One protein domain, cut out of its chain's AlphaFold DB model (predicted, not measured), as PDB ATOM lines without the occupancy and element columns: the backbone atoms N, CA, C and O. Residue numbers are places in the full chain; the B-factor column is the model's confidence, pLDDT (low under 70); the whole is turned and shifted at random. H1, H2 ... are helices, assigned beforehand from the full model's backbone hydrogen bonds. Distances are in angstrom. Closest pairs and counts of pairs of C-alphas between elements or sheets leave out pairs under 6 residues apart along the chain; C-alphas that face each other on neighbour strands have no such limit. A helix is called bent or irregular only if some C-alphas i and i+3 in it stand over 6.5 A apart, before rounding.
ATOM      1  N   CYS A  30     -17.339  51.021 -38.122       90.44
ATOM      2  CA  CYS A  30     -16.117  50.731 -37.372       90.44
ATOM      3  C   CYS A  30     -15.634  51.904 -36.499       90.44
ATOM      4  O   CYS A  30     -14.764  51.712 -35.650       90.44
ATOM      5  N   LYS A  31     -16.131  53.124 -36.740       91.62
ATOM      6  CA  LYS A  31     -15.815  54.340 -35.968       91.62
ATOM      7  C   LYS A  31     -16.939  54.741 -35.015       91.62
ATOM      8  O   LYS A  31     -16.838  55.786 -34.375       91.62
ATOM      9  N   ASP A  32     -17.998  53.943 -34.934       91.69
ATOM     10  CA  ASP A  32     -19.068  54.173 -33.979       91.69
ATOM     11  C   ASP A  32     -18.524  54.112 -32.541       91.69
ATOM     12  O   ASP A  32     -17.768  53.206 -32.181       91.69
ATOM     13  N   SER A  33     -18.879  55.096 -31.712       91.56
ATOM     14  CA  SER A  33     -18.343  55.202 -30.352       91.56
ATOM     15  C   SER A  33     -18.742  54.018 -29.473       91.56
ATOM     16  O   SER A  33     -17.958  53.611 -28.616       91.56
ATOM     17  N   VAL A  34     -19.934  53.447 -29.691       90.56
ATOM     18  CA  VAL A  34     -20.401  52.266 -28.959       90.56
ATOM     19  C   VAL A  34     -19.567  51.065 -29.382       90.56
ATOM     20  O   VAL A  34     -18.982  50.418 -28.515       90.56
ATOM     21  N   TYR A  35     -19.405  50.827 -30.686       93.19
ATOM     22  CA  TYR A  35     -18.546  49.748 -31.183       93.19
ATOM     23  C   TYR A  35     -17.107  49.859 -30.661       93.19
ATOM     24  O   TYR A  35     -16.578  48.889 -30.124       93.19
ATOM     25  N   VAL A  36     -16.489  51.042 -30.738       94.88
ATOM     26  CA  VAL A  36     -15.120  51.268 -30.241       94.88
ATOM     27  C   VAL A  36     -15.029  51.019 -28.734       94.88
ATOM     28  O   VAL A  36     -14.080  50.389 -28.269       94.88
ATOM     29  N   SER A  37     -16.021  51.474 -27.963       94.31
ATOM     30  CA  SER A  37     -16.044  51.256 -26.514       94.31
ATOM     31  C   SER A  37     -16.164  49.774 -26.149       94.31
ATOM     32  O   SER A  37     -15.460  49.318 -25.252       94.31
ATOM     33  N   LEU A  38     -16.995  49.017 -26.870       94.81
ATOM     34  CA  LEU A  38     -17.203  47.588 -26.646       94.81
ATOM     35  C   LEU A  38     -16.005  46.759 -27.110       94.81
ATOM     36  O   LEU A  38     -15.594  45.839 -26.416       94.81
ATOM     37  N   LYS A  39     -15.385  47.137 -28.230       93.50
ATOM     38  CA  LYS A  39     -14.185  46.485 -28.766       93.50
ATOM     39  C   LYS A  39     -12.981  46.571 -27.828       93.50
ATOM     40  O   LYS A  39     -12.131  45.686 -27.840       93.50
ATOM     41  N   ASN A  40     -12.900  47.633 -27.027       94.50
ATOM     42  CA  ASN A  40     -11.831  47.816 -26.046       94.50
ATOM     43  C   ASN A  40     -12.070  47.043 -24.734       94.50
ATOM     44  O   ASN A  40     -11.158  46.974 -23.910       94.50
ATOM     45  N   LYS A  41     -13.268  46.483 -24.513       94.06
ATOM     46  CA  LYS A  41     -13.567  45.640 -23.347       94.06
ATOM     47  C   LYS A  41     -13.139  44.197 -23.607       94.06
ATOM     48  O   LYS A  41     -13.229  43.707 -24.731       94.06
ATOM     49  N   SER A  42     -12.719  43.486 -22.560       92.81
ATOM     50  CA  SER A  42     -12.567  42.029 -22.652       92.81
ATOM     51  C   SER A  42     -13.936  41.336 -22.658       92.81
ATOM     52  O   SER A  42     -14.932  41.902 -22.203       92.81
ATOM     53  N   LEU A  43     -13.991  40.087 -23.138       90.44
ATOM     54  CA  LEU A  43     -15.222  39.281 -23.119       90.44
ATOM     55  C   LEU A  43     -15.812  39.157 -21.707       90.44
ATOM     56  O   LEU A  43     -17.019  39.235 -21.539       90.44
ATOM     57  N   GLU A  44     -14.958  39.034 -20.691       92.62
ATOM     58  CA  GLU A  44     -15.363  38.924 -19.284       92.62
ATOM     59  C   GLU A  44     -15.938  40.232 -18.713       92.62
ATOM     60  O   GLU A  44     -16.614  40.227 -17.688       92.62
ATOM     61  N   GLN A  45     -15.660  41.363 -19.365       93.75
ATOM     62  CA  GLN A  45     -16.131  42.694 -18.977       93.75
ATOM     63  C   GLN A  45     -17.391  43.125 -19.737       93.75
ATOM     64  O   GLN A  45     -17.900  44.224 -19.494       93.75
ATOM     65  N   MET A  46     -17.877  42.300 -20.667       94.12
ATOM     66  CA  MET A  46     -19.102  42.552 -21.416       94.12
ATOM     67  C   MET A  46     -20.260  41.764 -20.822       94.12
ATOM     68  O   MET A  46     -20.173  40.565 -20.576       94.12
ATOM     69  N   THR A  47     -21.383  42.447 -20.637       95.88
ATOM     70  CA  THR A  47     -22.664  41.771 -20.417       95.88
ATOM     71  C   THR A  47     -23.116  41.058 -21.694       95.88
ATOM     72  O   THR A  47     -22.750  41.468 -22.796       95.88
ATOM     73  N   ASP A  48     -23.985  40.053 -21.581       95.31
ATOM     74  CA  ASP A  48     -24.524  39.330 -22.747       95.31
ATOM     75  C   ASP A  48     -25.139  40.278 -23.791       95.31
ATOM     76  O   ASP A  48     -24.956  40.120 -24.997       95.31
ATOM     77  N   ARG A  49     -25.824  41.330 -23.328       94.88
ATOM     78  CA  ARG A  49     -26.415  42.353 -24.200       94.88
ATOM     79  C   ARG A  49     -25.355  43.179 -24.929       94.88
ATOM     80  O   ARG A  49     -25.521  43.493 -26.108       94.88
ATOM     81  N   GLU A  50     -24.302  43.575 -24.224       95.19
ATOM     82  CA  GLU A  50     -23.179  44.306 -24.812       95.19
ATOM     83  C   GLU A  50     -22.438  43.443 -25.828       95.19
ATOM     84  O   GLU A  50     -22.108  43.934 -26.903       95.19
ATOM     85  N   TYR A  51     -22.258  42.158 -25.532       96.00
ATOM     86  CA  TYR A  51     -21.635  41.216 -26.448       96.00
ATOM     87  C   TYR A  51     -22.452  41.027 -27.734       96.00
ATOM     88  O   TYR A  51     -21.893  41.092 -28.828       96.00
ATOM     89  N   GLU A  52     -23.776  40.880 -27.644       96.38
ATOM     90  CA  GLU A  52     -24.630  40.802 -28.838       96.38
ATOM     91  C   GLU A  52     -24.608  42.104 -29.653       96.38
ATOM     92  O   GLU A  52     -24.540  42.075 -30.883       96.38
ATOM     93  N   THR A  53     -24.580  43.255 -28.973       94.19
ATOM     94  CA  THR A  53     -24.445  44.565 -29.632       94.19
ATOM     95  C   THR A  53     -23.096  44.682 -30.347       94.19
ATOM     96  O   THR A  53     -23.038  45.096 -31.506       94.19
ATOM     97  N   TYR A  54     -22.014  44.266 -29.685       95.75
ATOM     98  CA  TYR A  54     -20.673  44.212 -30.256       95.75
ATOM     99  C   TYR A  54     -20.638  43.313 -31.489       95.75
ATOM    100  O   TYR A  54     -20.159  43.740 -32.532       95.75
ATOM    101  N   LYS A  55     -21.196  42.104 -31.405       95.75
ATOM    102  CA  LYS A  55     -21.207  41.123 -32.494       95.75
ATOM    103  C   LYS A  55     -21.919  41.647 -33.740       95.75
ATOM    104  O   LYS A  55     -21.401  41.495 -34.844       95.75
ATOM    105  N   GLN A  56     -23.078  42.282 -33.575       94.56
ATOM    106  CA  GLN A  56     -23.805  42.891 -34.695       94.56
ATOM    107  C   GLN A  56     -23.005  44.039 -35.327       94.56
ATOM    108  O   GLN A  56     -22.880  44.112 -36.551       94.56
ATOM    109  N   ALA A  57     -22.414  44.908 -34.502       92.62
ATOM    110  CA  ALA A  57     -21.590  46.017 -34.977       92.62
ATOM    111  C   ALA A  57     -20.282  45.547 -35.646       92.62
ATOM    112  O   ALA A  57     -19.861  46.120 -36.651       92.62
ATOM    113  N   ASP A  58     -19.672  44.472 -35.147       94.56
ATOM    114  CA  ASP A  58     -18.458  43.873 -35.705       94.56
ATOM    115  C   ASP A  58     -18.718  43.276 -37.093       94.56
ATOM    116  O   ASP A  58     -17.975  43.538 -38.041       94.56
ATOM    117  N   GLN A  59     -19.844  42.575 -37.259       95.06
ATOM    118  CA  GLN A  59     -20.295  42.072 -38.561       95.06
ATOM    119  C   GLN A  59     -20.581  43.204 -39.557       95.06
ATOM    120  O   GLN A  59     -20.212  43.112 -40.735       95.06
ATOM    121  N   ALA A  60     -21.211  44.286 -39.096       91.88
ATOM    122  CA  ALA A  60     -21.460  45.465 -39.920       91.88
ATOM    123  C   ALA A  60     -20.145  46.137 -40.354       91.88
ATOM    124  O   ALA A  60     -19.989  46.489 -41.524       91.88
ATOM    125  N   CYS A  61     -19.170  46.253 -39.449       93.62
ATOM    126  CA  CYS A  61     -17.836  46.765 -39.757       93.62
ATOM    127  C   CYS A  61     -17.095  45.879 -40.776       93.62
ATOM    128  O   CYS A  61     -16.561  46.388 -41.766       93.62
ATOM    129  N   ALA A  62     -17.117  44.556 -40.603       94.12
ATOM    130  CA  ALA A  62     -16.514  43.620 -41.554       94.12
ATOM    131  C   ALA A  62     -17.139  43.751 -42.957       94.12
ATOM    132  O   ALA A  62     -16.429  43.848 -43.961       94.12
ATOM    133  N   SER A  63     -18.466  43.865 -43.023       92.56
ATOM    134  CA  SER A  63     -19.189  44.082 -44.280       92.56
ATOM    135  C   SER A  63     -18.820  45.423 -44.925       92.56
ATOM    136  O   SER A  63     -18.535  45.481 -46.120       92.56
ATOM    137  N   TYR A  64     -18.749  46.500 -44.135       89.94
ATOM    138  CA  TYR A  64     -18.351  47.826 -44.613       89.94
ATOM    139  C   TYR A  64     -16.937  47.823 -45.204       89.94
ATOM    140  O   TYR A  64     -16.742  48.297 -46.319       89.94
ATOM    141  N   THR A  65     -15.957  47.245 -44.504       88.38
ATOM    142  CA  THR A  65     -14.569  47.172 -45.003       88.38
ATOM    143  C   THR A  65     -14.457  46.374 -46.303       88.38
ATOM    144  O   THR A  65     -13.747  46.797 -47.214       88.38
ATOM    145  N   THR A  66     -15.219  45.285 -46.428       89.25
ATOM    146  CA  THR A  66     -15.283  44.472 -47.652       89.25
ATOM    147  C   THR A  66     -15.853  45.279 -48.820       89.25
ATOM    148  O   THR A  66     -15.279  45.288 -49.907       89.25
ATOM    149  N   ASN A  67     -16.935  46.027 -48.589       85.19
ATOM    150  CA  ASN A  67     -17.545  46.880 -49.608       85.19
ATOM    151  C   ASN A  67     -16.631  48.045 -50.015       85.19
ATOM    152  O   ASN A  67     -16.513  48.340 -51.203       85.19
ATOM    153  N   VAL A  68     -15.944  48.681 -49.061       84.44
ATOM    154  CA  VAL A  68     -14.964  49.738 -49.358       84.44
ATOM    155  C   VAL A  68     -13.815  49.189 -50.206       84.44
ATOM    156  O   VAL A  68     -13.443  49.822 -51.192       84.44
ATOM    157  N   ALA A  69     -13.290  48.006 -49.879       78.44
ATOM    158  CA  ALA A  69     -12.234  47.364 -50.662       78.44
ATOM    159  C   ALA A  69     -12.695  47.040 -52.097       78.44
ATOM    160  O   ALA A  69     -11.999  47.364 -53.058       78.44
ATOM    161  N   ALA A  70     -13.905  46.493 -52.256       79.12
ATOM    162  CA  ALA A  70     -14.492  46.215 -53.569       79.12
ATOM    163  C   ALA A  70     -14.734  47.497 -54.392       79.12
ATOM    164  O   ALA A  70     -14.525  47.528 -55.607       79.12
ATOM    165  N   MET A  71     -15.130  48.595 -53.740       71.00
ATOM    166  CA  MET A  71     -15.273  49.896 -54.398       71.00
ATOM    167  C   MET A  71     -13.924  50.459 -54.862       71.00
ATOM    168  O   MET A  71     -13.844  51.012 -55.962       71.00
ATOM    169  N   GLN A  72     -12.854  50.291 -54.081       62.12
ATOM    170  CA  GLN A  72     -11.513  50.756 -54.457       62.12
ATOM    171  C   GLN A  72     -10.992  50.066 -55.726       62.12
ATOM    172  O   GLN A  72     -10.427  50.736 -56.595       62.12
ATOM    173  N   GLU A  73     -11.273  48.775 -55.898       60.31
ATOM    174  CA  GLU A  73     -10.911  48.027 -57.107       60.31
ATOM    175  C   GLU A  73     -11.552  48.628 -58.373       60.31
ATOM    176  O   GLU A  73     -10.881  48.824 -59.389       60.31
ATOM    177  N   SER A  74     -12.816  49.062 -58.291       55.47
ATOM    178  CA  SER A  74     -13.524  49.685 -59.421       55.47
ATOM    179  C   SER A  74     -12.985  51.069 -59.819       55.47
ATOM    180  O   SER A  74     -13.105  51.480 -60.978       55.47
ATOM    181  N   THR A  75     -12.339  51.787 -58.893       56.59
ATOM    182  CA  THR A  75     -11.717  53.092 -59.186       56.59
ATOM    183  C   THR A  75     -10.340  52.974 -59.838       56.59
ATOM    184  O   THR A  75      -9.958  53.861 -60.601       56.59
TER     185      THR A  75
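AT A GLANCE: This is residues 30 to 75 of the 95 residues of an uncharacterized protein of Hahella chejuensis (strain KCTC 2396) (UniProt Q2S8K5). One long helix, H2, makes the length of this domain, and a short helix, H1, crosses it on one side near its first part, joined to it by a loop that folds back. The far end of H2, residues 66 to 75, sticks out free of the rest. The printed part has 46 residues with two named helices, H1 then H2, and no named strand; the class is all helix. The whole is loose, with a radius of gyration of the C-alphas of 13.0 A, and a rod in outline, spanning 42 by 14 by 13 A.

HOW THE PARTS SIT: H1, residues 33 to 39, touches H2, residues 48 to 75, with 7 pairs of C-alphas within 8 A. The closest C-alphas of the two are those of Tyr 35 and Tyr 54, 6.0 A apart. Their lines stand about perpendicular, at 74 degrees, and their centres are 13.3 A apart. H2 touches H1 with residues 50 to 58 alone. In H1 every O i to N i+4 pair is within hydrogen-bond range; in H2 23 of 24 are.

IN THESE COORDINATES: The printed part begins at Cys 30, with its C-alpha at (-16.117, 50.731, -37.372). H1 runs from Ser 33, C-alpha at (-18.343, 55.202, -30.352), to Lys 39, 9.8 A from first to last C-alpha. A short link of 8 residues follows. H2 runs from Asp 48, C-alpha at (-24.524, 39.330, -22.747), to Thr 75, C-alpha at (-11.717, 53.092, -59.186), a length of 41.0 A. Neither helix is bent.

THE WHOLE: The two C-alphas farthest apart in the domain are those of Glu 44 and Thr 75, at 42.5 A. Without the free stretch, the body of 36 residues spans 27 by 14 by 11 A. The printed part has no cut, and the link from H1 to H2 is short. The mean pLDDT of the printed part is 88.9, and residues 72 to 75 are under 70.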